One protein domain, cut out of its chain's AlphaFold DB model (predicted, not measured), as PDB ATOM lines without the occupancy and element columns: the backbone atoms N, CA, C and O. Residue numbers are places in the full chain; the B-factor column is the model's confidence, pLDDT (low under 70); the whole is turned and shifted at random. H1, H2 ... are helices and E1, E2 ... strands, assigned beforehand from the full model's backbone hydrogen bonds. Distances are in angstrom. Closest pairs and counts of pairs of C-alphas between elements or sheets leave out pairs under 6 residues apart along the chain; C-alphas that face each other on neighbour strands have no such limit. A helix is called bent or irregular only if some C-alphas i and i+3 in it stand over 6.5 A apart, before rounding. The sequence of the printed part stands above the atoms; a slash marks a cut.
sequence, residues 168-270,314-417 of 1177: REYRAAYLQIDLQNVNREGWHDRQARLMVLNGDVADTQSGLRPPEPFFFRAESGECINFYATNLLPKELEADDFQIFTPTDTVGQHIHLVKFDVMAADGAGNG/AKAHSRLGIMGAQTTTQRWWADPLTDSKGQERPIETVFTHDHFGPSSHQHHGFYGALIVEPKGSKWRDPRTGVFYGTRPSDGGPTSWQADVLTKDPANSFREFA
ATOM      1  N   ARG A 168      -4.231  56.670  95.813       94.00
ATOM      2  CA  ARG A 168      -3.808  57.179  97.112       94.00
ATOM      3  C   ARG A 168      -2.306  56.997  97.264       94.00
ATOM      4  O   ARG A 168      -1.771  55.945  96.929       94.00
ATOM      5  N   GLU A 169      -1.635  58.029  97.754       95.94
ATOM      6  CA  GLU A 169      -0.197  57.995  98.012       95.94
ATOM      7  C   GLU A 169       0.053  58.035  99.515       95.94
ATOM      8  O   GLU A 169      -0.448  58.927 100.201       95.94
ATOM      9  N   TYR A 170       0.854  57.090  99.999       97.88
ATOM     10  CA  TYR A 170       1.360  57.056 101.363       97.88
ATOM     11  C   TYR A 170       2.870  57.169 101.357       97.88
ATOM     12  O   TYR A 170       3.537  56.451 100.622       97.88
ATOM     13  N   ARG A 171       3.418  58.076 102.165       97.81
ATOM     14  CA  ARG A 171       4.868  58.255 102.306       97.81
ATOM     15  C   ARG A 171       5.251  58.011 103.752       97.81
ATOM     16  O   ARG A 171       5.115  58.909 104.587       97.81
ATOM     17  N   ALA A 172       5.675  56.786 104.021       97.56
ATOM     18  CA  ALA A 172       6.043  56.311 105.339       97.56
ATOM     19  C   ALA A 172       7.562  56.348 105.535       97.56
ATOM     20  O   ALA A 172       8.335  56.174 104.597       97.56
ATOM     21  N   ALA A 173       7.970  56.541 106.780       97.56
ATOM     22  CA  ALA A 173       9.325  56.410 107.263       97.56
ATOM     23  C   ALA A 173       9.382  55.330 108.347       97.56
ATOM     24  O   ALA A 173       8.512  55.259 109.220       97.56
ATOM     25  N   TYR A 174      10.436  54.525 108.305       97.69
ATOM     26  CA  TYR A 174      10.752  53.523 109.317       97.69
ATOM     27  C   TYR A 174      11.711  54.128 110.317       97.69
ATOM     28  O   TYR A 174      12.816  54.526 109.951       97.69
ATOM     29  N   LEU A 175      11.269  54.245 111.559       95.75
ATOM     30  CA  LEU A 175      11.936  55.032 112.580       95.75
ATOM     31  C   LEU A 175      12.248  54.163 113.797       95.75
ATOM     32  O   LEU A 175      11.364  53.470 114.289       95.75
ATOM     33  N   GLN A 176      13.477  54.261 114.307       96.75
ATOM     34  CA  GLN A 176      13.817  53.753 115.633       96.75
ATOM     35  C   GLN A 176      13.721  54.896 116.650       96.75
ATOM     36  O   GLN A 176      14.263  55.981 116.412       96.75
ATOM     37  N   ILE A 177      13.051  54.652 117.775       95.94
ATOM     38  CA  ILE A 177      13.008  55.557 118.928       95.94
ATOM     39  C   ILE A 177      13.304  54.793 120.217       95.94
ATOM     40  O   ILE A 177      13.196  53.574 120.272       95.94
ATOM     41  N   ASP A 178      13.634  55.539 121.264       94.50
ATOM     42  CA  ASP A 178      13.504  55.053 122.634       94.50
ATOM     43  C   ASP A 178      12.039  55.267 123.059       94.50
ATOM     44  O   ASP A 178      11.618  56.401 123.319       94.50
ATOM     45  N   LEU A 179      11.227  54.207 123.012       95.25
ATOM     46  CA  LEU A 179       9.808  54.258 123.348       95.25
ATOM     47  C   LEU A 179       9.645  54.310 124.863       95.25
ATOM     48  O   LEU A 179       9.630  53.293 125.550       95.25
ATOM     49  N   GLN A 180       9.484  55.524 125.368       92.00
ATOM     50  CA  GLN A 180       9.279  55.799 126.782       92.00
ATOM     51  C   GLN A 180       7.802  55.686 127.178       92.00
ATOM     52  O   GLN A 180       6.916  56.061 126.410       92.00
ATOM     53  N   ASN A 181       7.552  55.295 128.430       89.00
ATOM     54  CA  ASN A 181       6.217  55.199 129.032       89.00
ATOM     55  C   ASN A 181       5.300  54.195 128.319       89.00
ATOM     56  O   ASN A 181       4.183  54.522 127.935       89.00
ATOM     57  N   VAL A 182       5.744  52.946 128.187       93.56
ATOM     58  CA  VAL A 182       4.858  51.812 127.865       93.56
ATOM     59  C   VAL A 182       3.726  51.721 128.902       93.56
ATOM     60  O   VAL A 182       2.582  51.424 128.556       93.56
ATOM     61  N   ASN A 183       4.023  52.065 130.160       92.50
ATOM     62  CA  ASN A 183       3.053  52.203 131.243       92.50
ATOM     63  C   ASN A 183       3.425  53.326 132.231       92.50
ATOM     64  O   ASN A 183       4.420  54.035 132.067       92.50
ATOM     65  N   ARG A 184       2.617  53.472 133.290       87.44
ATOM     66  CA  ARG A 184       2.772  54.500 134.338       87.44
ATOM     67  C   ARG A 184       4.032  54.394 135.184       87.44
ATOM     68  O   ARG A 184       4.454  55.403 135.739       87.44
ATOM     69  N   GLU A 185       4.605  53.202 135.289       87.62
ATOM     70  CA  GLU A 185       5.843  52.972 136.037       87.62
ATOM     71  C   GLU A 185       7.082  53.306 135.192       87.62
ATOM     72  O   GLU A 185       8.208  53.079 135.623       87.62
ATOM     73  N   GLY A 186       6.892  53.864 133.989       90.31
ATOM     74  CA  GLY A 186       7.978  54.339 133.141       90.31
ATOM     75  C   GLY A 186       8.740  53.211 132.455       90.31
ATOM     76  O   GLY A 186       9.933  53.365 132.211       90.31
ATOM     77  N   TRP A 187       8.079  52.083 132.169       94.94
ATOM     78  CA  TRP A 187       8.672  51.040 131.331       94.94
ATOM     79  C   TRP A 187       8.953  51.570 129.924       94.94
ATOM     80  O   TRP A 187       8.224  52.436 129.428       94.94
ATOM     81  N   HIS A 188       9.987  51.042 129.277       96.06
ATOM     82  CA  HIS A 188      10.426  51.509 127.966       96.06
ATOM     83  C   HIS A 188      11.077  50.420 127.115       96.06
ATOM     84  O   HIS A 188      11.646  49.462 127.636       96.06
ATOM     85  N   ASP A 189      11.041  50.623 125.801       96.88
ATOM     86  CA  ASP A 189      11.834  49.877 124.820       96.88
ATOM     87  C   ASP A 189      12.865  50.819 124.186       96.88
ATOM     88  O   ASP A 189      12.521  51.806 123.536       96.88
ATOM     89  N   ARG A 190      14.150  50.500 124.358       95.62
ATOM     90  CA  ARG A 190      15.276  51.338 123.908       95.62
ATOM     91  C   ARG A 190      15.491  51.301 122.397       95.62
ATOM     92  O   ARG A 190      16.205  52.155 121.868       95.62
ATOM     93  N   GLN A 191      14.961  50.282 121.725       96.00
ATOM     94  CA  GLN A 191      15.191  50.018 120.307       96.00
ATOM     95  C   GLN A 191      13.882  49.916 119.515       96.00
ATOM     96  O   GLN A 191      13.910  49.397 118.401       96.00
ATOM     97  N   ALA A 192      12.774  50.456 120.039       96.06
ATOM     98  CA  ALA A 192      11.454  50.407 119.416       96.06
ATOM     99  C   ALA A 192      11.480  50.892 117.960       96.06
ATOM    100  O   ALA A 192      12.028  51.956 117.652       96.06
ATOM    101  N   ARG A 193      10.855  50.131 117.058       95.50
ATOM    102  CA  ARG A 193      10.842  50.367 115.609       95.50
ATOM    103  C   ARG A 193       9.415  50.558 115.133       95.50
ATOM    104  O   ARG A 193       8.568  49.697 115.315       95.50
ATOM    105  N   LEU A 194       9.156  51.691 114.493       95.12
ATOM    106  CA  LEU A 194       7.811  52.144 114.163       95.12
ATOM    107  C   LEU A 194       7.702  52.541 112.693       95.12
ATOM    108  O   LEU A 194       8.647  53.067 112.097       95.12
ATOM    109  N   MET A 195       6.503  52.378 112.144       97.19
ATOM    110  CA  MET A 195       6.092  53.007 110.891       97.19
ATOM    111  C   MET A 195       5.377  54.327 111.195       97.19
ATOM    112  O   MET A 195       4.397  54.362 111.940       97.19
ATOM    113  N   VAL A 196       5.854  55.426 110.616       96.94
ATOM    114  CA  VAL A 196       5.236  56.757 110.744       96.94
ATOM    115  C   VAL A 196       5.183  57.447 109.390       96.94
ATOM    116  O   VAL A 196       5.941  57.104 108.495       96.94
ATOM    117  N   LEU A 197       4.321  58.442 109.203       97.44
ATOM    118  CA  LEU A 197       4.332  59.223 107.963       97.44
ATOM    119  C   LEU A 197       5.454  60.264 107.982       97.44
ATOM    120  O   LEU A 197       5.780  60.807 109.037       97.44
ATOM    121  N   ASN A 198       5.995  60.609 106.810       96.44
ATOM    122  CA  ASN A 198       7.092  61.577 106.678       96.44
ATOM    123  C   ASN A 198       6.818  62.912 107.392       96.44
ATOM    124  O   ASN A 198       7.730  63.503 107.969       96.44
ATOM    125  N   GLY A 199       5.571  63.395 107.368       93.81
ATOM    126  CA  GLY A 199       5.163  64.625 108.045       93.81
ATOM    127  C   GLY A 199       5.134  64.544 109.574       93.81
ATOM    128  O   GLY A 199       5.143  65.597 110.203       93.81
ATOM    129  N   ASP A 200       5.133  63.337 110.147       95.25
ATOM    130  CA  ASP A 200       4.969  63.076 111.583       95.25
ATOM    131  C   ASP A 200       6.271  62.576 112.255       95.25
ATOM    132  O   ASP A 200       6.294  62.355 113.469       95.25
ATOM    133  N   VAL A 201       7.371  62.421 111.498       95.12
ATOM    134  CA  VAL A 201       8.678  61.940 112.002       95.12
ATOM    135  C   VAL A 201       9.199  62.816 113.143       95.12
ATOM    136  O   VAL A 201       9.486  62.308 114.225       95.12
ATOM    137  N   ALA A 202       9.284  64.133 112.931       93.06
ATOM    138  CA  ALA A 202       9.834  65.058 113.924       93.06
ATOM    139  C   ALA A 202       8.973  65.131 115.200       93.06
ATOM    140  O   ALA A 202       9.506  65.163 116.311       93.06
ATOM    141  N   ASP A 203       7.647  65.111 115.050       92.12
ATOM    142  CA  ASP A 203       6.713  65.158 116.179       92.12
ATOM    143  C   ASP A 203       6.744  63.850 116.982       92.12
ATOM    144  O   ASP A 203       6.641  63.881 118.206       92.12
ATOM    145  N   THR A 204       6.954  62.708 116.320       91.50
ATOM    146  CA  THR A 204       7.108  61.410 116.996       91.50
ATOM    147  C   THR A 204       8.448  61.330 117.737       91.50
ATOM    148  O   THR A 204       8.472  60.988 118.915       91.50
ATOM    149  N   GLN A 205       9.563  61.719 117.104       90.88
ATOM    150  CA  GLN A 205      10.895  61.707 117.738       90.88
ATOM    151  C   GLN A 205      11.006  62.659 118.937       90.88
ATOM    152  O   GLN A 205      11.733  62.379 119.886       90.88
ATOM    153  N   SER A 206      10.313  63.799 118.889       88.25
ATOM    154  CA  SER A 206      10.300  64.777 119.986       88.25
ATOM    155  C   SER A 206       9.302  64.440 121.099       88.25
ATOM    156  O   SER A 206       9.284  65.130 122.117       88.25
ATOM    157  N   GLY A 207       8.467  63.408 120.916       83.94
ATOM    158  CA  GLY A 207       7.401  63.034 121.847       83.94
ATOM    159  C   GLY A 207       6.175  63.957 121.819       83.94
ATOM    160  O   GLY A 207       5.293  63.820 122.663       83.94
ATOM    161  N   LEU A 208       6.085  64.891 120.862       86.06
ATOM    162  CA  LEU A 208       4.897  65.732 120.660       86.06
ATOM    163  C   LEU A 208       3.689  64.914 120.191       86.06
ATOM    164  O   LEU A 208       2.552  65.216 120.561       86.06
ATOM    165  N   ARG A 209       3.936  63.877 119.385       86.50
ATOM    166  CA  ARG A 209       2.944  62.882 118.978       86.50
ATOM    167  C   ARG A 209       3.237  61.558 119.696       86.50
ATOM    168  O   ARG A 209       4.317  61.008 119.485       86.50
ATOM    169  N   PRO A 210       2.292  61.020 120.488       87.38
ATOM    170  CA  PRO A 210       2.436  59.696 121.081       87.38
ATOM    171  C   PRO A 210       2.617  58.614 120.003       87.38
ATOM    172  O   PRO A 210       1.900  58.646 118.995       87.38
ATOM    173  N   PRO A 211       3.546  57.666 120.193       90.81
ATOM    174  CA  PRO A 211       3.655  56.482 119.350       90.81
ATOM    175  C   PRO A 211       2.366  55.658 119.369       90.81
ATOM    176  O   PRO A 211       1.753  55.459 120.410       90.81
ATOM    177  N   GLU A 212       1.946  55.188 118.200       93.75
ATOM    178  CA  GLU A 212       0.774  54.325 118.020       93.75
ATOM    179  C   GLU A 212       1.013  53.425 116.795       93.75
ATOM    180  O   GLU A 212       1.745  53.852 115.888       93.75
ATOM    181  N   PRO A 213       0.444  52.204 116.742       95.62
ATOM    182  CA  PRO A 213       0.575  51.338 115.575       95.62
ATOM    183  C   PRO A 213       0.057  51.999 114.300       95.62
ATOM    184  O   PRO A 213      -0.861  52.829 114.320       95.62
ATOM    185  N   PHE A 214       0.663  51.641 113.170       96.81
ATOM    186  CA  PHE A 214       0.414  52.330 111.911       96.81
ATOM    187  C   PHE A 214      -0.861  51.819 111.229       96.81
ATOM    188  O   PHE A 214      -0.834  50.890 110.424       96.81
ATOM    189  N   PHE A 215      -1.988  52.454 111.562       97.31
ATOM    190  CA  PHE A 215      -3.296  52.213 110.950       97.31
ATOM    191  C   PHE A 215      -3.628  53.277 109.897       97.31
ATOM    192  O   PHE A 215      -4.051  54.391 110.229       97.31
ATOM    193  N   PHE A 216      -3.465  52.943 108.620       96.94
ATOM    194  CA  PHE A 216      -3.763  53.821 107.481       96.94
ATOM    195  C   PHE A 216      -4.971  53.305 106.692       96.94
ATOM    196  O   PHE A 216      -5.393  52.175 106.899       96.94
ATOM    197  N   ARG A 217      -5.600  54.141 105.854       96.25
ATOM    198  CA  ARG A 217      -6.939  53.859 105.298       96.25
ATOM    199  C   ARG A 217      -7.013  54.030 103.786       96.25
ATOM    200  O   ARG A 217      -6.428  54.953 103.229       96.25
ATOM    201  N   ALA A 218      -7.780  53.180 103.123       95.94
ATOM    202  CA  ALA A 218      -8.128  53.329 101.713       95.94
ATOM    203  C   ALA A 218      -9.607  53.003 101.504       95.94
ATOM    204  O   ALA A 218     -10.197  52.277 102.297       95.94
ATOM    205  N   GLU A 219     -10.215  53.518 100.443       94.19
ATOM    206  CA  GLU A 219     -11.544  53.058 100.027       94.19
ATOM    207  C   GLU A 219     -11.443  51.738  99.244       94.19
ATOM    208  O   GLU A 219     -10.467  51.489  98.529       94.19
ATOM    209  N   SER A 220     -12.486  50.907  99.304       92.81
ATOM    210  CA  SER A 220     -12.601  49.738  98.432       92.81
ATOM    211  C   SER A 220     -12.499  50.132  96.947       92.81
ATOM    212  O   SER A 220     -13.190  51.027  96.450       92.81
ATOM    213  N   GLY A 221     -11.601  49.462  96.224       91.44
ATOM    214  CA  GLY A 221     -11.263  49.741  94.832       91.44
ATOM    215  C   GLY A 221     -10.154  50.775  94.616       91.44
ATOM    216  O   GLY A 221      -9.779  50.985  93.457       91.44
ATOM    217  N   GLU A 222      -9.614  51.409  95.664       94.50
ATOM    218  CA  GLU A 222      -8.470  52.319  95.540       94.50
ATOM    219  C   GLU A 222      -7.156  51.580  95.246       94.50
ATOM    220  O   GLU A 222      -6.879  50.478  95.720       94.50
ATOM    221  N   CYS A 223      -6.322  52.237  94.444       95.19
ATOM    222  CA  CYS A 223      -4.938  51.877  94.195       95.19
ATOM    223  C   CYS A 223      -4.034  52.663  95.150       95.19
ATOM    224  O   CYS A 223      -4.058  53.897  95.154       95.19
ATOM    225  N   ILE A 224      -3.214  51.963  95.924       96.75
ATOM    226  CA  ILE A 224      -2.306  52.540  96.905       96.75
ATOM    227  C   ILE A 224      -0.885  52.498  96.346       96.75
ATOM    228  O   ILE A 224      -0.374  51.431  96.018       96.75
ATOM    229  N   ASN A 225      -0.240  53.658  96.258       96.62
ATOM    230  CA  ASN A 225       1.207  53.751  96.107       96.62
ATOM    231  C   ASN A 225       1.806  53.970  97.495       96.62
ATOM    232  O   ASN A 225       1.519  54.986  98.137       96.62
ATOM    233  N   PHE A 226       2.632  53.038  97.940       97.38
ATOM    234  CA  PHE A 226       3.300  53.098  99.226       97.38
ATOM    235  C   PHE A 226       4.783  53.392  99.015       97.38
ATOM    236  O   PHE A 226       5.498  52.608  98.399       97.38
ATOM    237  N   TYR A 227       5.233  54.546  99.495       97.56
ATOM    238  CA  TYR A 227       6.623  54.974  99.441       97.56
ATOM    239  C   TYR A 227       7.244  54.772 100.819       97.56
ATOM    240  O   TYR A 227       6.848  55.442 101.776       97.56
ATOM    241  N   ALA A 228       8.199  53.856 100.903       96.81
ATOM    242  CA  ALA A 228       8.844  53.437 102.137       96.81
ATOM    243  C   ALA A 228      10.240  54.051 102.246       96.81
ATOM    244  O   ALA A 228      11.104  53.739 101.431       96.81
ATOM    245  N   THR A 229      10.471  54.912 103.241       98.06
ATOM    246  CA  THR A 229      11.788  55.492 103.534       98.06
ATOM    247  C   THR A 229      12.404  54.840 104.773       98.06
ATOM    248  O   THR A 229      11.874  54.970 105.874       98.06
ATOM    249  N   ASN A 230      13.558  54.185 104.643       97.56
ATOM    250  CA  ASN A 230      14.179  53.496 105.778       97.56
ATOM    251  C   ASN A 230      15.164  54.402 106.542       97.56
ATOM    252  O   ASN A 230      16.266  54.695 106.066       97.56
ATOM    253  N   LEU A 231      14.764  54.839 107.742       97.25
ATOM    254  CA  LEU A 231      15.593  55.623 108.669       97.25
ATOM    255  C   LEU A 231      16.092  54.790 109.858       97.25
ATOM    256  O   LEU A 231      16.674  55.353 110.789       97.25
ATOM    257  N   LEU A 232      15.867  53.473 109.854       96.75
ATOM    258  CA  LEU A 232      16.387  52.599 110.895       96.75
ATOM    259  C   LEU A 232      17.924  52.580 110.842       96.75
ATOM    260  O   LEU A 232      18.527  52.798 109.784       96.75
ATOM    261  N   PRO A 233      18.595  52.310 111.967       95.69
ATOM    262  CA  PRO A 233      19.982  51.869 111.932       95.69
ATOM    263  C   PRO A 233      20.112  50.574 111.113       95.69
ATOM    264  O   PRO A 233      19.183  49.774 111.065       95.69
ATOM    265  N   LYS A 234      21.274  50.327 110.488       94.25
ATOM    266  CA  LYS A 234      21.522  49.069 109.739       94.25
ATOM    267  C   LYS A 234      21.681  47.829 110.631       94.25
ATOM    268  O   LYS A 234      21.895  46.726 110.136       94.25
ATOM    269  N   GLU A 235      21.653  48.019 111.942       93.50
ATOM    270  CA  GLU A 235      21.924  47.012 112.959       93.50
ATOM    271  C   GLU A 235      20.889  47.157 114.078       93.50
ATOM    272  O   GLU A 235      20.505  48.266 114.446       93.50
ATOM    273  N   LEU A 236      20.420  46.028 114.602       94.00
ATOM    274  CA  LEU A 236      19.796  45.952 115.915       94.00
ATOM    275  C   LEU A 236      20.900  45.548 116.892       94.00
ATOM    276  O   LEU A 236      21.559  44.519 116.695       94.00
ATOM    277  N   GLU A 237      21.167  46.392 117.884       93.62
ATOM    278  CA  GLU A 237      22.220  46.117 118.855       93.62
ATOM    279  C   GLU A 237      21.769  45.008 119.809       93.62
ATOM    280  O   GLU A 237      20.581  44.862 120.089       93.62
ATOM    281  N   ALA A 238      22.724  44.212 120.294       92.44
ATOM    282  CA  ALA A 238      22.423  43.162 121.261       92.44
ATOM    283  C   ALA A 238      21.918  43.770 122.577       92.44
ATOM    284  O   ALA A 238      22.513  44.728 123.083       92.44
ATOM    285  N   ASP A 239      20.894  43.159 123.158       92.81
ATOM    286  CA  ASP A 239      20.361  43.511 124.471       92.81
ATOM    287  C   ASP A 239      20.095  42.253 125.322       92.81
ATOM    288  O   ASP A 239      20.666  41.193 125.058       92.81
ATOM    289  N   ASP A 240      19.329  42.374 126.410       94.19
ATOM    290  CA  ASP A 240      19.069  41.247 127.320       94.19
ATOM    291  C   ASP A 240      18.082  40.220 126.740       94.19
ATOM    292  O   ASP A 240      17.958  39.118 127.282       94.19
ATOM    293  N   PHE A 241      17.398  40.574 125.649       94.12
ATOM    294  CA  PHE A 241      16.355  39.786 125.006       94.12
ATOM    295  C   PHE A 241      16.833  39.184 123.689       94.12
ATOM    296  O   PHE A 241      16.624  37.997 123.438       94.12
ATOM    297  N   GLN A 242      17.498  39.985 122.855       92.31
ATOM    298  CA  GLN A 242      17.857  39.614 121.494       92.31
ATOM    299  C   GLN A 242      19.348  39.790 121.224       92.31
ATOM    300  O   GLN A 242      20.018  40.707 121.707       92.31
ATOM    301  N   ILE A 243      19.900  38.880 120.424       91.94
ATOM    302  CA  ILE A 243      21.283  39.004 119.968       91.94
ATOM    303  C   ILE A 243      21.422  40.126 118.934       91.94
ATOM    304  O   ILE A 243      20.472  40.510 118.253       91.94
ATOM    305  N   PHE A 244      22.664  40.563 118.729       93.31
ATOM    306  CA  PHE A 244      23.014  41.435 117.614       93.31
ATOM    307  C   PHE A 244      22.509  40.862 116.283       93.31
ATOM    308  O   PHE A 244      22.900  39.751 115.898       93.31
ATOM    309  N   THR A 245      21.725  41.660 115.561       92.25
ATOM    310  CA  THR A 245      21.084  41.248 114.311       92.25
ATOM    311  C   THR A 245      21.246  42.336 113.245       92.25
ATOM    312  O   THR A 245      20.826  43.476 113.458       92.25
ATOM    313  N   PRO A 246      21.861  42.036 112.084       91.69
ATOM    314  CA  PRO A 246      21.853  42.949 110.946       91.69
ATOM    315  C   PRO A 246      20.415  43.223 110.495       91.69
ATOM    316  O   PRO A 246      19.646  42.296 110.270       91.69
ATOM    317  N   THR A 247      20.066  44.498 110.360       91.62
ATOM    318  CA  THR A 247      18.735  44.976 109.952       91.62
ATOM    319  C   THR A 247      18.889  46.056 108.880       91.62
ATOM    320  O   THR A 247      18.272  47.117 108.890       91.62
ATOM    321  N   ASP A 248      19.801  45.783 107.947       92.19
ATOM    322  CA  ASP A 248      20.247  46.688 106.886       92.19
ATOM    323  C   ASP A 248      19.156  46.984 105.849       92.19
ATOM    324  O   ASP A 248      19.280  47.926 105.068       92.19
ATOM    325  N   THR A 249      18.087  46.189 105.856       93.88
ATOM    326  CA  THR A 249      16.999  46.202 104.883       93.88
ATOM    327  C   THR A 249      15.680  45.987 105.610       93.88
ATOM    328  O   THR A 249      15.601  45.150 106.506       93.88
ATOM    329  N   VAL A 250      14.648  46.722 105.206       95.12
ATOM    330  CA  VAL A 250      13.260  46.472 105.615       95.12
ATOM    331  C   VAL A 250      12.461  46.164 104.364       95.12
ATOM    332  O   VAL A 250      12.507  46.939 103.410       95.12
ATOM    333  N   GLY A 251      11.738  45.054 104.362       93.19
ATOM    334  CA  GLY A 251      10.844  44.692 103.276       93.19
ATOM    335  C   GLY A 251       9.402  44.708 103.754       93.19
ATOM    336  O   GLY A 251       8.977  43.839 104.507       93.19
ATOM    337  N   GLN A 252       8.656  45.728 103.335       93.38
ATOM    338  CA  GLN A 252       7.257  45.891 103.712       93.38
ATOM    339  C   GLN A 252       6.394  44.856 102.998       93.38
ATOM    340  O   GLN A 252       6.196  44.950 101.788       93.38
ATOM    341  N   HIS A 253       5.853  43.899 103.741       94.19
ATOM    342  CA  HIS A 253       4.898  42.931 103.219       94.19
ATOM    343  C   HIS A 253       3.477  43.282 103.649       94.19
ATOM    344  O   HIS A 253       3.247  43.708 104.783       94.19
ATOM    345  N   ILE A 254       2.505  43.090 102.758       93.50
ATOM    346  CA  ILE A 254       1.090  43.365 103.014       93.50
ATOM    347  C   ILE A 254       0.215  42.175 102.604       93.50
ATOM    348  O   ILE A 254       0.423  41.557 101.562       93.50
ATOM    349  N   HIS A 255      -0.792  41.865 103.419       92.81
ATOM    350  CA  HIS A 255      -1.655  40.696 103.234       92.81
ATOM    351  C   HIS A 255      -2.903  41.033 102.386       92.81
ATOM    352  O   HIS A 255      -3.232  42.194 102.195       92.81
ATOM    353  N   LEU A 256      -3.631  40.028 101.875       92.75
ATOM    354  CA  LEU A 256      -4.956  40.100 101.201       92.75
ATOM    355  C   LEU A 256      -5.116  40.951  99.909       92.75
ATOM    356  O   LEU A 256      -5.764  40.491  98.957       92.75
ATOM    357  N   VAL A 257      -4.560  42.163  99.847       94.25
ATOM    358  CA  VAL A 257      -4.593  43.062  98.682       94.25
ATOM    359  C   VAL A 257      -3.820  42.483  97.500       94.25
ATOM    360  O   VAL A 257      -3.041  41.538  97.631       94.25
ATOM    361  N   LYS A 258      -4.037  43.031  96.301       93.06
ATOM    362  CA  LYS A 258      -3.322  42.591  95.094       93.06
ATOM    363  C   LYS A 258      -2.097  43.455  94.843       93.06
ATOM    364  O   LYS A 258      -2.184  44.678  94.894       93.06
ATOM    365  N   PHE A 259      -0.986  42.820  94.499       93.69
ATOM    366  CA  PHE A 259       0.283  43.479  94.207       93.69
ATOM    367  C   PHE A 259       1.116  42.665  93.210       93.69
ATOM    368  O   PHE A 259       0.781  41.523  92.879       93.69
ATOM    369  N   ASP A 260       2.186  43.269  92.694       93.25
ATOM    370  CA  ASP A 260       3.165  42.578  91.857       93.25
ATOM    371  C   ASP A 260       4.139  41.791  92.739       93.25
ATOM    372  O   ASP A 260       5.046  42.365  93.327       93.25
ATOM    373  N   VAL A 261       3.983  40.469  92.810       89.75
ATOM    374  CA  VAL A 261       4.826  39.593  93.651       89.75
ATOM    375  C   VAL A 261       6.326  39.721  93.341       89.75
ATOM    376  O   VAL A 261       7.161  39.435  94.191       89.75
ATOM    377  N   MET A 262       6.710  40.150  92.134       87.50
ATOM    378  CA  MET A 262       8.126  40.327  91.805       87.50
ATOM    379  C   MET A 262       8.717  41.618  92.391       87.50
ATOM    380  O   MET A 262       9.937  41.719  92.458       87.50
ATOM    381  N   ALA A 263       7.900  42.614  92.743       89.38
ATOM    382  CA  ALA A 263       8.373  43.969  93.043       89.38
ATOM    383  C   ALA A 263       7.649  44.695  94.192       89.38
ATOM    384  O   ALA A 263       7.993  45.838  94.459       89.38
ATOM    385  N   ALA A 264       6.634  44.080  94.801       92.50
ATOM    386  CA  ALA A 264       5.836  44.640  95.894       92.50
ATOM    387  C   ALA A 264       5.454  43.582  96.955       92.50
ATOM    388  O   ALA A 264       4.447  43.737  97.642       92.50
ATOM    389  N   ASP A 265       6.219  42.487  97.039       89.88
ATOM    390  CA  ASP A 265       6.058  41.422  98.043       89.88
ATOM    391  C   ASP A 265       6.738  41.767  99.376       89.88
ATOM    392  O   ASP A 265       6.403  41.194 100.400       89.88
ATOM    393  N   GLY A 266       7.712  42.673  99.396       89.38
ATOM    394  CA  GLY A 266       8.478  42.991 100.600       89.38
ATOM    395  C   GLY A 266       9.449  41.894 101.043       89.38
ATOM    396  O   GLY A 266       9.924  41.927 102.169       89.38
ATOM    397  N   ALA A 267       9.740  40.893 100.211       85.44
ATOM    398  CA  ALA A 267      10.569  39.749 100.592       85.44
ATOM    399  C   ALA A 267      11.596  39.370  99.514       85.44
ATOM    400  O   ALA A 267      11.409  39.613  98.324       85.44
ATOM    401  N   GLY A 268      12.675  38.702  99.933       82.12
ATOM    402  CA  GLY A 268      13.705  38.126  99.058       82.12
ATOM    403  C   GLY A 268      13.457  36.649  98.718       82.12
ATOM    404  O   GLY A 268      14.303  35.798  98.994       82.12
ATOM    405  N   ASN A 269      12.289  36.317  98.157       74.69
ATOM    406  CA  ASN A 269      11.828  34.931  98.005       74.69
ATOM    407  C   ASN A 269      12.348  34.231  96.733       74.69
ATOM    408  O   ASN A 269      11.950  34.550  95.614       74.69
ATOM    409  N   GLY A 270      13.166  33.184  96.886       73.75
ATOM    410  CA  GLY A 270      13.531  32.273  95.792       73.75
ATOM    411  C   GLY A 270      14.189  32.968  94.590       73.75
ATOM    412  O   GLY A 270      15.337  33.390  94.670       73.75
ATOM    413  N   ALA A 314      26.912  60.048  98.246       97.06
ATOM    414  CA  ALA A 314      25.694  60.095  99.039       97.06
ATOM    415  C   ALA A 314      24.874  61.355  98.726       97.06
ATOM    416  O   ALA A 314      25.429  62.428  98.467       97.06
ATOM    417  N   LYS A 315      23.548  61.231  98.781       97.69
ATOM    418  CA  LYS A 315      22.600  62.332  98.578       97.69
ATOM    419  C   LYS A 315      21.727  62.504  99.818       97.69
ATOM    420  O   LYS A 315      21.400  61.523 100.484       97.69
ATOM    421  N   ALA A 316      21.352  63.744 100.120       97.38
ATOM    422  CA  ALA A 316      20.360  64.034 101.150       97.38
ATOM    423  C   ALA A 316      18.961  63.716 100.619       97.38
ATOM    424  O   ALA A 316      18.635  64.111  99.497       97.38
ATOM    425  N   HIS A 317      18.136  63.062 101.434       97.25
ATOM    426  CA  HIS A 317      16.736  62.820 101.107       97.25
ATOM    427  C   HIS A 317      15.996  64.140 100.897       97.25
ATOM    428  O   HIS A 317      16.061  65.033 101.748       97.25
ATOM    429  N   SER A 318      15.258  64.260  99.797       94.94
ATOM    430  CA  SER A 318      14.687  65.538  99.355       94.94
ATOM    431  C   SER A 318      13.705  66.153 100.362       94.94
ATOM    432  O   SER A 318      13.588  67.375 100.457       94.94
ATOM    433  N   ARG A 319      13.016  65.304 101.142       91.94
ATOM    434  CA  ARG A 319      11.982  65.710 102.112       91.94
ATOM    435  C   ARG A 319      12.448  65.709 103.564       91.94
ATOM    436  O   ARG A 319      11.940  66.492 104.356       91.94
ATOM    437  N   LEU A 320      13.374  64.816 103.912       95.19
ATOM    438  CA  LEU A 320      13.769  64.555 105.306       95.19
ATOM    439  C   LEU A 320      15.189  65.044 105.617       95.19
ATOM    440  O   LEU A 320      15.571  65.111 106.779       95.19
ATOM    441  N   GLY A 321      15.987  65.372 104.597       95.56
ATOM    442  CA  GLY A 321      17.350  65.882 104.759       95.56
ATOM    443  C   GLY A 321      18.378  64.853 105.244       95.56
ATOM    444  O   GLY A 321      19.533  65.216 105.451       95.56
ATOM    445  N   ILE A 322      17.996  63.584 105.412       96.44
ATOM    446  CA  ILE A 322      18.891  62.522 105.888       96.44
ATOM    447  C   ILE A 322      19.777  62.033 104.740       96.44
ATOM    448  O   ILE A 322      19.284  61.640 103.682       96.44
ATOM    449  N   MET A 323      21.094  62.074 104.940       97.69
ATOM    450  CA  MET A 323      22.074  61.590 103.964       97.69
ATOM    451  C   MET A 323      21.989  60.072 103.817       97.69
ATOM    452  O   MET A 323      22.038  59.354 104.809       97.69
ATOM    453  N   GLY A 324      21.913  59.593 102.575       96.81
ATOM    454  CA  GLY A 324      21.889  58.164 102.271       96.81
ATOM    455  C   GLY A 324      20.527  57.492 102.433       96.81
ATOM    456  O   GLY A 324      20.423  56.316 102.116       96.81
ATOM    457  N   ALA A 325      19.480  58.188 102.890       97.69
ATOM    458  CA  ALA A 325      18.173  57.551 103.033       97.69
ATOM    459  C   ALA A 325      17.580  57.195 101.660       97.69
ATOM    460  O   ALA A 325      17.543  58.031 100.749       97.69
ATOM    461  N   GLN A 326      17.134  55.946 101.534       97.06
ATOM    462  CA  GLN A 326      16.517  55.393 100.334       97.06
ATOM    463  C   GLN A 326      14.993  55.386 100.485       97.06
ATOM    464  O   GLN A 326      14.493  55.161 101.589       97.06
ATOM    465  N   THR A 327      14.279  55.592  99.377       97.50
ATOM    466  CA  THR A 327      12.822  55.440  99.288       97.50
ATOM    467  C   THR A 327      12.459  54.488  98.153       97.50
ATOM    468  O   THR A 327      12.713  54.806  96.986       97.50
ATOM    469  N   THR A 328      11.865  53.342  98.489       96.12
ATOM    470  CA  THR A 328      11.319  52.365  97.525       96.12
ATOM    471  C   THR A 328       9.806  52.532  97.380       96.12
ATOM    472  O   THR A 328       9.174  53.238  98.171       96.12
ATOM    473  N   THR A 329       9.228  51.952  96.333       95.88
ATOM    474  CA  THR A 329       7.839  52.171  95.930       95.88
ATOM    475  C   THR A 329       7.166  50.834  95.739       95.88
ATOM    476  O   THR A 329       7.475  50.115  94.800       95.88
ATOM    477  N   GLN A 330       6.139  50.569  96.530       95.38
ATOM    478  CA  GLN A 330       5.245  49.445  96.308       95.38
ATOM    479  C   GLN A 330       3.891  49.935  95.809       95.38
ATOM    480  O   GLN A 330       3.462  51.063  96.084       95.38
ATOM    481  N   ARG A 331       3.208  49.086  95.043       95.62
ATOM    482  CA  ARG A 331       1.862  49.366  94.545       95.62
ATOM    483  C   ARG A 331       0.914  48.236  94.904       95.62
ATOM    484  O   ARG A 331       1.114  47.089  94.507       95.62
ATOM    485  N   TRP A 332      -0.166  48.607  95.578       96.56
ATOM    486  CA  TRP A 332      -1.199  47.698  96.049       96.56
ATOM    487  C   TRP A 332      -2.566  48.106  95.507       96.56
ATOM    488  O   TRP A 332      -2.837  49.283  95.266       96.56
ATOM    489  N   TRP A 333      -3.455  47.137  95.335       95.06
ATOM    490  CA  TRP A 333      -4.845  47.369  94.972       95.06
ATOM    491  C   TRP A 333      -5.756  46.729  96.012       95.06
ATOM    492  O   TRP A 333      -5.742  45.507  96.180       95.06
ATOM    493  N   ALA A 334      -6.540  47.564  96.696       94.81
ATOM    494  CA  ALA A 334      -7.610  47.117  97.573       94.81
ATOM    495  C   ALA A 334      -8.789  46.676  96.697       94.81
ATOM    496  O   ALA A 334      -9.681  47.473  96.401       94.81
ATOM    497  N   ASP A 335      -8.744  45.447  96.182       88.06
ATOM    498  CA  ASP A 335      -9.719  44.977  95.205       88.06
ATOM    499  C   ASP A 335     -11.146  44.966  95.781       88.06
ATOM    500  O   ASP A 335     -11.354  44.564  96.927       88.06
ATOM    501  N   PRO A 336     -12.149  45.442  95.019       86.44
ATOM    502  CA  PRO A 336     -13.522  45.439  95.491       86.44
ATOM    503  C   PRO A 336     -14.054  44.007  95.468       86.44
ATOM    504  O   PRO A 336     -14.092  43.375  94.410       86.44
ATOM    505  N   LEU A 337     -14.488  43.505  96.623       86.12
ATOM    506  CA  LEU A 337     -15.210  42.240  96.707       86.12
ATOM    507  C   LEU A 337     -16.712  42.526  96.728       86.12
ATOM    508  O   LEU A 337     -17.165  43.544  97.255       86.12
ATOM    509  N   THR A 338     -17.489  41.619  96.147       82.94
ATOM    510  CA  THR A 338     -18.950  41.677  96.193       82.94
ATOM    511  C   THR A 338     -19.525  40.346  96.639       82.94
ATOM    512  O   THR A 338     -18.980  39.292  96.309       82.94
ATOM    513  N   ASP A 339     -20.641  40.390  97.358       78.31
ATOM    514  CA  ASP A 339     -21.428  39.194  97.651       78.31
ATOM    515  C   ASP A 339     -22.159  38.666  96.393       78.31
ATOM    516  O   ASP A 339     -22.077  39.233  95.298       78.31
ATOM    517  N   SER A 340     -22.905  37.568  96.544       76.75
ATOM    518  CA  SER A 340     -23.706  36.969  95.464       76.75
ATOM    519  C   SER A 340     -24.841  37.868  94.953       76.75
ATOM    520  O   SER A 340     -25.371  37.620  93.871       76.75
ATOM    521  N   LYS A 341     -25.204  38.919  95.700       78.44
ATOM    522  CA  LYS A 341     -26.204  39.932  95.333       78.44
ATOM    523  C   LYS A 341     -25.562  41.173  94.698       78.44
ATOM    524  O   LYS A 341     -26.274  42.117  94.360       78.44
ATOM    525  N   GLY A 342     -24.239  41.183  94.524       78.88
ATOM    526  CA  GLY A 342     -23.489  42.312  93.978       78.88
ATOM    527  C   GLY A 342     -23.300  43.473  94.959       78.88
ATOM    528  O   GLY A 342     -22.911  44.560  94.532       78.88
ATOM    529  N   GLN A 343     -23.580  43.279  96.252       80.25
ATOM    530  CA  GLN A 343     -23.332  44.288  97.283       80.25
ATOM    531  C   GLN A 343     -21.850  44.318  97.638       80.25
ATOM    532  O   GLN A 343     -21.200  43.276  97.701       80.25
ATOM    533  N   GLU A 344     -21.323  45.518  97.880       82.19
ATOM    534  CA  GLU A 344     -19.926  45.703  98.269       82.19
ATOM    535  C   GLU A 344     -19.630  45.020  99.607       82.19
ATOM    536  O   GLU A 344     -20.350  45.191 100.591       82.19
ATOM    537  N   ARG A 345     -18.523  44.282  99.631       84.69
ATOM    538  CA  ARG A 345     -17.906  43.704 100.816       84.69
ATOM    539  C   ARG A 345     -16.452  44.188 100.834       84.69
ATOM    540  O   ARG A 345     -15.639  43.645 100.089       84.69
ATOM    541  N   PRO A 346     -16.097  45.234 101.598       84.88
ATOM    542  CA  PRO A 346     -14.703  45.650 101.683       84.88
ATOM    543  C   PRO A 346     -13.838  44.510 102.245       84.88
ATOM    544  O   PRO A 346     -14.337  43.623 102.938       84.88
ATOM    545  N   ILE A 347     -12.539  44.541 101.938       89.44
ATOM    546  CA  ILE A 347     -11.556  43.599 102.506       89.44
ATOM    547  C   ILE A 347     -11.412  43.811 104.021       89.44
ATOM    548  O   ILE A 347     -11.002  42.893 104.713       89.44
ATOM    549  N   GLU A 348     -11.819  44.984 104.526       92.69
ATOM    550  CA  GLU A 348     -11.749  45.372 105.933       92.69
ATOM    551  C   GLU A 348     -10.290  45.543 106.391       92.69
ATOM    552  O   GLU A 348      -9.618  46.437 105.875       92.69
ATOM    553  N   THR A 349      -9.781  44.768 107.349       94.94
ATOM    554  CA  THR A 349      -8.430  44.978 107.895       94.94
ATOM    555  C   THR A 349      -7.382  44.145 107.167       94.94
ATOM    556  O   THR A 349      -7.552  42.961 106.910       94.94
ATOM    557  N   VAL A 350      -6.250  44.769 106.854       95.56
ATOM    558  CA  VAL A 350      -5.145  44.154 106.126       95.56
ATOM    559  C   VAL A 350      -3.852  44.335 106.912       95.56
ATOM    560  O   VAL A 350      -3.295  45.431 106.952       95.56
ATOM    561  N   PHE A 351      -3.367  43.255 107.522       95.38
ATOM    562  CA  PHE A 351      -2.116  43.240 108.281       95.38
ATOM    563  C   PHE A 351      -0.894  43.544 107.396       95.38
ATOM    564  O   PHE A 351      -0.861  43.184 106.213       95.38
ATOM    565  N   THR A 352       0.107  44.228 107.958       94.44
ATOM    566  CA  THR A 352       1.373  44.526 107.280       94.44
ATOM    567  C   THR A 352       2.542  44.591 108.266       94.44
ATOM    568  O   THR A 352       2.412  45.136 109.366       94.44
ATOM    569  N   HIS A 353       3.688  44.036 107.870       94.19
ATOM    570  CA  HIS A 353       4.895  43.930 108.696       94.19
ATOM    571  C   HIS A 353       6.154  43.745 107.830       94.19
ATOM    572  O   HIS A 353       6.074  43.751 106.600       94.19
ATOM    573  N   ASP A 354       7.321  43.628 108.467       92.94
ATOM    574  CA  ASP A 354       8.599  43.383 107.790       92.94
ATOM    575  C   ASP A 354       8.855  41.892 107.519       92.94
ATOM    576  O   ASP A 354       8.607  41.050 108.376       92.94
ATOM    577  N   HIS A 355       9.427  41.577 106.355       91.69
ATOM    578  CA  HIS A 355       9.780  40.219 105.929       91.69
ATOM    579  C   HIS A 355      11.295  39.932 105.859       91.69
ATOM    580  O   HIS A 355      11.676  38.799 105.557       91.69
ATOM    581  N   PHE A 356      12.176  40.895 106.163       90.88
ATOM    582  CA  PHE A 356      13.629  40.648 106.241       90.88
ATOM    583  C   PHE A 356      14.124  40.324 107.658       90.88
ATOM    584  O   PHE A 356      15.047  39.524 107.814       90.88
ATOM    585  N   GLY A 357      13.503  40.897 108.684       88.06
ATOM    586  CA  GLY A 357      13.753  40.627 110.097       88.06
ATOM    587  C   GLY A 357      12.469  40.559 110.935       88.06
ATOM    588  O   GLY A 357      12.434  41.208 111.984       88.06
ATOM    589  N   PRO A 358      11.437  39.781 110.532       85.50
ATOM    590  CA  PRO A 358      10.139  39.728 111.221       85.50
ATOM    591  C   PRO A 358      10.281  39.447 112.723       85.50
ATOM    592  O   PRO A 358       9.784  40.214 113.543       85.50
ATOM    593  N   SER A 359      11.072  38.434 113.094       82.12
ATOM    594  CA  SER A 359      11.286  38.017 114.491       82.12
ATOM    595  C   SER A 359      12.031  39.036 115.365       82.12
ATOM    596  O   SER A 359      12.104  38.861 116.576       82.12
ATOM    597  N   SER A 360      12.622  40.078 114.780       88.06
ATOM    598  CA  SER A 360      13.323  41.125 115.530       88.06
ATOM    599  C   SER A 360      12.552  42.437 115.480       88.06
ATOM    600  O   SER A 360      12.282  43.051 116.505       88.06
ATOM    601  N   HIS A 361      12.134  42.871 114.293       91.62
ATOM    602  CA  HIS A 361      11.422  44.132 114.132       91.62
ATOM    603  C   HIS A 361      10.025  44.124 114.764       91.62
ATOM    604  O   HIS A 361       9.642  45.133 115.358       91.62
ATOM    605  N   GLN A 362       9.270  43.024 114.662       91.81
ATOM    606  CA  GLN A 362       7.895  42.974 115.176       91.81
ATOM    607  C   GLN A 362       7.839  43.086 116.700       91.81
ATOM    608  O   GLN A 362       6.998  43.828 117.206       91.81
ATOM    609  N   HIS A 363       8.779  42.453 117.411       92.44
ATOM    610  CA  HIS A 363       8.880  42.531 118.873       92.44
ATOM    611  C   HIS A 363       9.043  43.983 119.342       92.44
ATOM    612  O   HIS A 363       8.422  44.410 120.309       92.44
ATOM    613  N   HIS A 364       9.808  44.774 118.586       94.56
ATOM    614  CA  HIS A 364      10.027  46.201 118.823       94.56
ATOM    615  C   HIS A 364       8.902  47.110 118.288       94.56
ATOM    616  O   HIS A 364       9.052  48.333 118.268       94.56
ATOM    617  N   GLY A 365       7.776  46.547 117.838       93.75
ATOM    618  CA  GLY A 365       6.594  47.301 117.413       93.75
ATOM    619  C   GLY A 365       6.450  47.527 115.905       93.75
ATOM    620  O   GLY A 365       5.575  48.283 115.491       93.75
ATOM    621  N   PHE A 366       7.267  46.902 115.052       95.19
ATOM    622  CA  PHE A 366       7.199  47.136 113.605       95.19
ATOM    623  C   PHE A 366       6.068  46.332 112.938       95.19
ATOM    624  O   PHE A 366       6.289  45.364 112.211       95.19
ATOM    625  N   TYR A 367       4.831  46.746 113.189       94.94
ATOM    626  CA  TYR A 367       3.624  46.176 112.596       94.94
ATOM    627  C   TYR A 367       2.545  47.251 112.414       94.94
ATOM    628  O   TYR A 367       2.575  48.329 113.018       94.94
ATOM    629  N   GLY A 368       1.583  46.984 111.538       96.00
ATOM    630  CA  GLY A 368       0.491  47.905 111.251       96.00
ATOM    631  C   GLY A 368      -0.605  47.250 110.427       96.00
ATOM    632  O   GLY A 368      -0.579  46.046 110.173       96.00
ATOM    633  N   ALA A 369      -1.571  48.054 109.989       97.06
ATOM    634  CA  ALA A 369      -2.593  47.583 109.067       97.06
ATOM    635  C   ALA A 369      -3.118  48.679 108.135       97.06
ATOM    636  O   ALA A 369      -3.307  49.835 108.528       97.06
ATOM    637  N   LEU A 370      -3.413  48.274 106.901       97.44
ATOM    638  CA  LEU A 370      -4.291  49.007 105.999       97.44
ATOM    639  C   LEU A 370      -5.742  48.661 106.354       97.44
ATOM    640  O   LEU A 370      -6.128  47.499 106.356       97.44
ATOM    641  N   ILE A 371      -6.561  49.670 106.610       97.38
ATOM    642  CA  ILE A 371      -8.002  49.526 106.797       97.38
ATOM    643  C   ILE A 371      -8.689  49.932 105.488       97.38
ATOM    644  O   ILE A 371      -8.609  51.085 105.055       97.38
ATOM    645  N   VAL A 372      -9.338  48.973 104.835       96.25
ATOM    646  CA  VAL A 372     -10.107  49.166 103.604       96.25
ATOM    647  C   VAL A 372     -11.556  49.459 103.969       96.25
ATOM    648  O   VAL A 372     -12.309  48.583 104.390       96.25
ATOM    649  N   GLU A 373     -11.944  50.709 103.784       94.88
ATOM    650  CA  GLU A 373     -13.247  51.242 104.151       94.88
ATOM    651  C   GLU A 373     -14.248  51.136 102.990       94.88
ATOM    652  O   GLU A 373     -13.844  51.066 101.820       94.88
ATOM    653  N   PRO A 374     -15.565  51.176 103.272       90.56
ATOM    654  CA  PRO A 374     -16.586  51.223 102.230       90.56
ATOM    655  C   PRO A 374     -16.346  52.369 101.247       90.56
ATOM    656  O   PRO A 374     -15.903  53.462 101.625       90.56
ATOM    657  N   LYS A 375     -16.677  52.150  99.978       89.19
ATOM    658  CA  LYS A 375     -16.418  53.123  98.918       89.19
ATOM    659  C   LYS A 375     -17.179  54.433  99.126       89.19
ATOM    660  O   LYS A 375     -18.374  54.449  99.428       89.19
ATOM    661  N   GLY A 376     -16.491  55.556  98.914       86.44
ATOM    662  CA  GLY A 376     -17.028  56.903  99.120       86.44
ATOM    663  C   GLY A 376     -17.237  57.299 100.585       86.44
ATOM    664  O   GLY A 376     -17.955  58.271 100.847       86.44
ATOM    665  N   SER A 377     -16.666  56.551 101.534       90.31
ATOM    666  CA  SER A 377     -16.661  56.931 102.945       90.31
ATOM    667  C   SER A 377     -15.627  58.026 103.240       90.31
ATOM    668  O   SER A 377     -14.671  58.242 102.503       90.31
ATOM    669  N   LYS A 378     -15.832  58.767 104.329       89.69
ATOM    670  CA  LYS A 378     -14.882  59.766 104.840       89.69
ATOM    671  C   LYS A 378     -14.554  59.456 106.288       89.69
ATOM    672  O   LYS A 378     -15.438  59.059 107.037       89.69
ATOM    673  N   TRP A 379     -13.317  59.703 106.700       92.31
ATOM    674  CA  TRP A 379     -12.826  59.272 108.012       92.31
ATOM    675  C   TRP A 379     -12.226  60.453 108.753       92.31
ATOM    676  O   TRP A 379     -11.482  61.230 108.155       92.31
ATOM    677  N   ARG A 380     -12.523  60.605 110.042       87.31
ATOM    678  CA  ARG A 380     -11.939  61.678 110.861       87.31
ATOM    679  C   ARG A 380     -11.541  61.208 112.249       87.31
ATOM    680  O   ARG A 380     -12.134  60.271 112.772       87.31
ATOM    681  N   ASP A 381     -10.635  61.944 112.880       85.25
ATOM    682  CA  ASP A 381     -10.334  61.777 114.299       85.25
ATOM    683  C   ASP A 381     -11.551  62.204 115.144       85.25
ATOM    684  O   ASP A 381     -11.980  63.364 115.061       85.25
ATOM    685  N   PRO A 382     -12.111  61.318 115.986       84.50
ATOM    686  CA  PRO A 382     -13.265  61.633 116.821       84.50
ATOM    687  C   PRO A 382     -12.974  62.699 117.886       84.50
ATOM    688  O   PRO A 382     -13.909  63.298 118.419       84.50
ATOM    689  N   ARG A 383     -11.710  62.976 118.220       78.44
ATOM    690  CA  ARG A 383     -11.316  63.983 119.214       78.44
ATOM    691  C   ARG A 383     -11.152  65.359 118.592       78.44
ATOM    692  O   ARG A 383     -11.715  66.345 119.077       78.44
ATOM    693  N   THR A 384     -10.379  65.427 117.510       78.81
ATOM    694  CA  THR A 384      -9.993  66.702 116.882       78.81
ATOM    695  C   THR A 384     -10.957  67.123 115.774       78.81
ATOM    696  O   THR A 384     -11.139  68.315 115.537       78.81
ATOM    697  N   GLY A 385     -11.628  66.165 115.132       77.88
ATOM    698  CA  GLY A 385     -12.466  66.378 113.956       77.88
ATOM    699  C   GLY A 385     -11.691  66.446 112.634       77.88
ATOM    700  O   GLY A 385     -12.311  66.662 111.594       77.88
ATOM    701  N   VAL A 386     -10.363  66.285 112.660       81.62
ATOM    702  CA  VAL A 386      -9.503  66.332 111.468       81.62
ATOM    703  C   VAL A 386      -9.733  65.090 110.611       81.62
ATOM    704  O   VAL A 386      -9.690  63.976 111.124       81.62
ATOM    705  N   PHE A 387      -9.956  65.279 109.309       86.62
ATOM    706  CA  PHE A 387     -10.110  64.172 108.368       86.62
ATOM    707  C   PHE A 387      -8.775  63.465 108.101       86.62
ATOM    708  O   PHE A 387      -7.734  64.109 107.962       86.62
ATOM    709  N   TYR A 388      -8.819  62.138 108.017       90.56
ATOM    710  CA  TYR A 388      -7.686  61.291 107.663       90.56
ATOM    711  C   TYR A 388      -7.530  61.174 106.153       90.56
ATOM    712  O   TYR A 388      -8.477  61.377 105.393       90.56
ATOM    713  N   GLY A 389      -6.319  60.849 105.700       86.69
ATOM    714  CA  GLY A 389      -6.078  60.637 104.274       86.69
ATOM    715  C   GLY A 389      -6.081  61.911 103.423       86.69
ATOM    716  O   GLY A 389      -6.126  61.805 102.200       86.69
ATOM    717  N   THR A 390      -6.085  63.107 104.031       86.06
ATOM    718  CA  THR A 390      -6.257  64.383 103.310       86.06
ATOM    719  C   THR A 390      -4.969  65.166 103.075       86.06
ATOM    720  O   THR A 390      -4.989  66.136 102.319       86.06
ATOM    721  N   ARG A 391      -3.858  64.814 103.735       90.25
ATOM    722  CA  ARG A 391      -2.576  65.529 103.664       90.25
ATOM    723  C   ARG A 391      -1.838  65.132 102.376       90.25
ATOM    724  O   ARG A 391      -1.302  64.028 102.309       90.25
ATOM    725  N   PRO A 392      -1.730  66.014 101.358       87.06
ATOM    726  CA  PRO A 392      -1.181  65.626 100.053       87.06
ATOM    727  C   PRO A 392       0.317  65.308 100.072       87.06
ATOM    728  O   PRO A 392       0.837  64.754  99.113       87.06
ATOM    729  N   SER A 393       1.035  65.703 101.129       89.25
ATOM    730  CA  SER A 393       2.481  65.499 101.217       89.25
ATOM    731  C   SER A 393       2.887  64.061 101.523       89.25
ATOM    732  O   SER A 393       4.042  63.735 101.277       89.25
ATOM    733  N   ASP A 394       2.000  63.244 102.104       94.19
ATOM    734  CA  ASP A 394       2.322  61.884 102.577       94.19
ATOM    735  C   ASP A 394       1.116  60.961 102.860       94.19
ATOM    736  O   ASP A 394       1.335  59.829 103.283       94.19
ATOM    737  N   GLY A 395      -0.130  61.412 102.670       92.38
ATOM    738  CA  GLY A 395      -1.335  60.605 102.891       92.38
ATOM    739  C   GLY A 395      -1.917  60.657 104.309       92.38
ATOM    740  O   GLY A 395      -2.905  59.978 104.577       92.38
ATOM    741  N   GLY A 396      -1.362  61.452 105.227       91.38
ATOM    742  CA  GLY A 396      -1.865  61.559 106.605       91.38
ATOM    743  C   GLY A 396      -3.049  62.517 106.804       91.38
ATOM    744  O   GLY A 396      -3.634  63.012 105.838       91.38
ATOM    745  N   PRO A 397      -3.392  62.853 108.058       92.06
ATOM    746  CA  PRO A 397      -3.016  62.126 109.273       92.06
ATOM    747  C   PRO A 397      -3.685  60.742 109.339       92.06
ATOM    748  O   PRO A 397      -4.586  60.443 108.551       92.06
ATOM    749  N   THR A 398      -3.236  59.915 110.280       93.75
ATOM    750  CA  THR A 398      -3.740  58.563 110.575       93.75
ATOM    751  C   THR A 398      -3.809  58.358 112.090       93.75
ATOM    752  O   THR A 398      -3.107  59.057 112.820       93.75
ATOM    753  N   SER A 399      -4.646  57.430 112.562       94.56
ATOM    754  CA  SER A 399      -4.675  56.978 113.962       94.56
ATOM    755  C   SER A 399      -5.464  55.672 114.104       94.56
ATOM    756  O   SER A 399      -6.134  55.222 113.164       94.56
ATOM    757  N   TRP A 400      -5.406  55.090 115.301       95.56
ATOM    758  CA  TRP A 400      -6.121  53.881 115.697       95.56
ATOM    759  C   TRP A 400      -7.627  54.096 115.926       95.56
ATOM    760  O   TRP A 400      -8.379  53.134 115.940       95.56
ATOM    761  N   GLN A 401      -8.105  55.333 116.077       94.81
ATOM    762  CA  GLN A 401      -9.534  55.642 116.259       94.81
ATOM    763  C   GLN A 401     -10.065  56.514 115.124       94.81
ATOM    764  O   GLN A 401      -9.394  57.465 114.732       94.81
ATOM    765  N   ALA A 402     -11.276  56.251 114.635       94.38
ATOM    766  CA  ALA A 402     -11.906  57.051 113.582       94.38
ATOM    767  C   ALA A 402     -13.432  57.143 113.750       94.38
ATOM    768  O   ALA A 402     -14.068  56.226 114.253       94.38
ATOM    769  N   ASP A 403     -14.042  58.233 113.287       92.06
ATOM    770  CA  ASP A 403     -15.445  58.212 112.854       92.06
ATOM    771  C   ASP A 403     -15.468  57.901 111.348       92.06
ATOM    772  O   ASP A 403     -14.920  58.683 110.562       92.06
ATOM    773  N   VAL A 404     -16.110  56.800 110.948       92.56
ATOM    774  CA  VAL A 404     -16.292  56.378 109.552       92.56
ATOM    775  C   VAL A 404     -17.662  56.829 109.062       92.56
ATOM    776  O   VAL A 404     -18.710  56.362 109.512       92.56
ATOM    777  N   LEU A 405     -17.651  57.768 108.124       87.44
ATOM    778  CA  LEU A 405     -18.830  58.427 107.582       87.44
ATOM    779  C   LEU A 405     -19.134  57.844 106.217       87.44
ATOM    780  O   LEU A 405     -18.465  58.171 105.237       87.44
ATOM    781  N   THR A 406     -20.129  56.973 106.146       84.56
ATOM    782  CA  THR A 406     -20.507  56.364 104.870       84.56
ATOM    783  C   THR A 406     -21.462  57.273 104.090       84.56
ATOM    784  O   THR A 406     -21.973  58.268 104.611       84.56
ATOM    785  N   LYS A 407     -21.724  56.928 102.825       79.19
ATOM    786  CA  LYS A 407     -22.688  57.649 101.979       79.19
ATOM    787  C   LYS A 407     -24.095  57.686 102.588       79.19
ATOM    788  O   LYS A 407     -24.811  58.662 102.382       79.19
ATOM    789  N   ASP A 408     -24.475  56.634 103.310       75.81
ATOM    790  CA  ASP A 408     -25.686  56.605 104.122       75.81
ATOM    791  C   ASP A 408     -25.316  56.929 105.580       75.81
ATOM    792  O   ASP A 408     -24.688  56.108 106.255       75.81
ATOM    793  N   PRO A 409     -25.701  58.101 106.113       73.25
ATOM    794  CA  PRO A 409     -25.397  58.453 107.493       73.25
ATOM    795  C   PRO A 409     -25.871  57.409 108.512       73.25
ATOM    796  O   PRO A 409     -25.208  57.242 109.534       73.25
ATOM    797  N   ALA A 410     -26.941  56.657 108.224       72.00
ATOM    798  CA  ALA A 410     -27.425  55.591 109.098       72.00
ATOM    799  C   ALA A 410     -26.433  54.425 109.228       72.00
ATOM    800  O   ALA A 410     -26.470  53.704 110.223       72.00
ATOM    801  N   ASN A 411     -25.529  54.246 108.261       78.31
ATOM    802  CA  ASN A 411     -24.482  53.222 108.268       78.31
ATOM    803  C   ASN A 411     -23.124  53.754 108.740       78.31
ATOM    804  O   ASN A 411     -22.147  53.015 108.714       78.31
ATOM    805  N   SER A 412     -23.047  55.017 109.173       84.44
ATOM    806  CA  SER A 412     -21.827  55.556 109.783       84.44
ATOM    807  C   SER A 412     -21.578  54.921 111.150       84.44
ATOM    808  O   SER A 412     -22.522  54.597 111.873       84.44
ATOM    809  N   PHE A 413     -20.308  54.756 111.507       90.19
ATOM    810  CA  PHE A 413     -19.900  54.108 112.751       90.19
ATOM    811  C   PHE A 413     -18.620  54.726 113.311       90.19
ATOM    812  O   PHE A 413     -17.852  55.378 112.608       90.19
ATOM    813  N   ARG A 414     -18.404  54.516 114.604       92.38
ATOM    814  CA  ARG A 414     -17.143  54.766 115.285       92.38
ATOM    815  C   ARG A 414     -16.271  53.525 115.222       92.38
ATOM    816  O   ARG A 414     -16.743  52.415 115.441       92.38
ATOM    817  N   GLU A 415     -15.001  53.729 114.951       95.81
ATOM    818  CA  GLU A 415     -14.017  52.686 114.750       95.81
ATOM    819  C   GLU A 415     -12.896  52.785 115.779       95.81
ATOM    820  O   GLU A 415     -12.374  53.875 116.042       95.81
ATOM    821  N   PHE A 416     -12.498  51.628 116.303       97.06
ATOM    822  CA  PHE A 416     -11.298  51.466 117.112       97.06
ATOM    823  C   PHE A 416     -10.476  50.286 116.598       97.06
ATOM    824  O   PHE A 416     -10.962  49.160 116.574       97.06
ATOM    825  N   ALA A 417      -9.234  50.545 116.210       97.44
ATOM    826  CA  ALA A 417      -8.257  49.551 115.809       97.44
ATOM    827  C   ALA A 417      -7.281  49.285 116.962       97.44
ATOM    828  O   ALA A 417      -6.684  50.211 117.514       97.44
TER     829      ALA A 417
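What this domain is: This is residues 168 to 270 and 314 to 417 of the 1177 residues of the protein "Copper oxidase" of Myxococcus sp. AM011 (UniProt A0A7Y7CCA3). Two curled, four-stranded sheets lie partly face to face as a sandwich, with the short helix H1 packed on the first sheet and a small three-stranded sheet, E9 E10 E11, near E3 of the second. The sheets run E2 E1 E4 E6 and E3 E8 E7 E5, both mixed; the third is antiparallel. The 207 printed residues run E1 E2 H1 E3 E4 E5 E6 E7 H2 E8 E9 E10 E11, 2 named helices and 11 strands, mostly strand by class, with under half of the residues in named elements. The whole is compact, with a radius of gyration of the C-alphas of 17.8 A and spans of 55 by 46 by 34 A.

How they stand to each other: Start with E1, residues 168 to 180, and E2, 188 to 197, an antiparallel hairpin with N 173 and O 196 at 2.7 A. E1 bends by 70 degrees at residue 177, E2 by 81 degrees at residue 191. E4, 223 to 230, is parallel to E1, with N 170 and O 225 at 2.9 A. E6, 327 to 333, is antiparallel to E4, with N 226 and O 330 at 2.8 A. H1, 198 to 205, is on this strongly twisted sheet at a height of 7.1 A, over E2 and along it at 14 degrees on the local plane. H1 is irregular, C-alphas 199 and 202 being 7.5 A apart, and 2 of its 4 O i to N i+4 pairs are within hydrogen-bond range. In the second sheet, also strongly twisted, E3, 214 to 219, is parallel to E8, 367 to 373, with N 218 and O 371 at 3.0 A. E7, 348 to 354, is antiparallel to E8, with N 350 and O 370 at 2.8 A, and to E5, 252 to 254, with N 253 and O 353 at 2.9 A. The facing parts of this sandwich are 9.7 A centre to centre, their best planes 40 degrees apart; the closest C-alphas of E2 and E3 are Met 195 and Phe 214, 5.8 A. H2, 358 to 361, only grazes both sheets and is too short for an O i to N i+4 pair. E9, 378 to 380, E10, 401 to 405, and E11, 413 to 417, form a meander, each strand the antiparallel neighbour of the one before, with N 378 and O 405, and N 404 and O 413, at 2.8 A. E9 and E3 are near each other.

Where its parts are: Find C-alpha 168 at (-3.808, 57.179, 97.112); E1 runs 32.5 A to C-alpha 180 at (9.279, 55.799, 126.782). E4 measures 22.4 A, E2 22.3 A, E7 20.5 A. E11 ends at C-alpha 417, (-8.257, 49.551, 115.809).

The domain as a whole: C-alphas 314 and 341 are farthest apart, at 55.8 A. Residues 271 to 313 are not printed, leaving C-alphas 270 and 314 30.5 A apart. The links E4 to E5, E6 to E7 and E9 to E10 are long. No printed residue is under 70 in pLDDT.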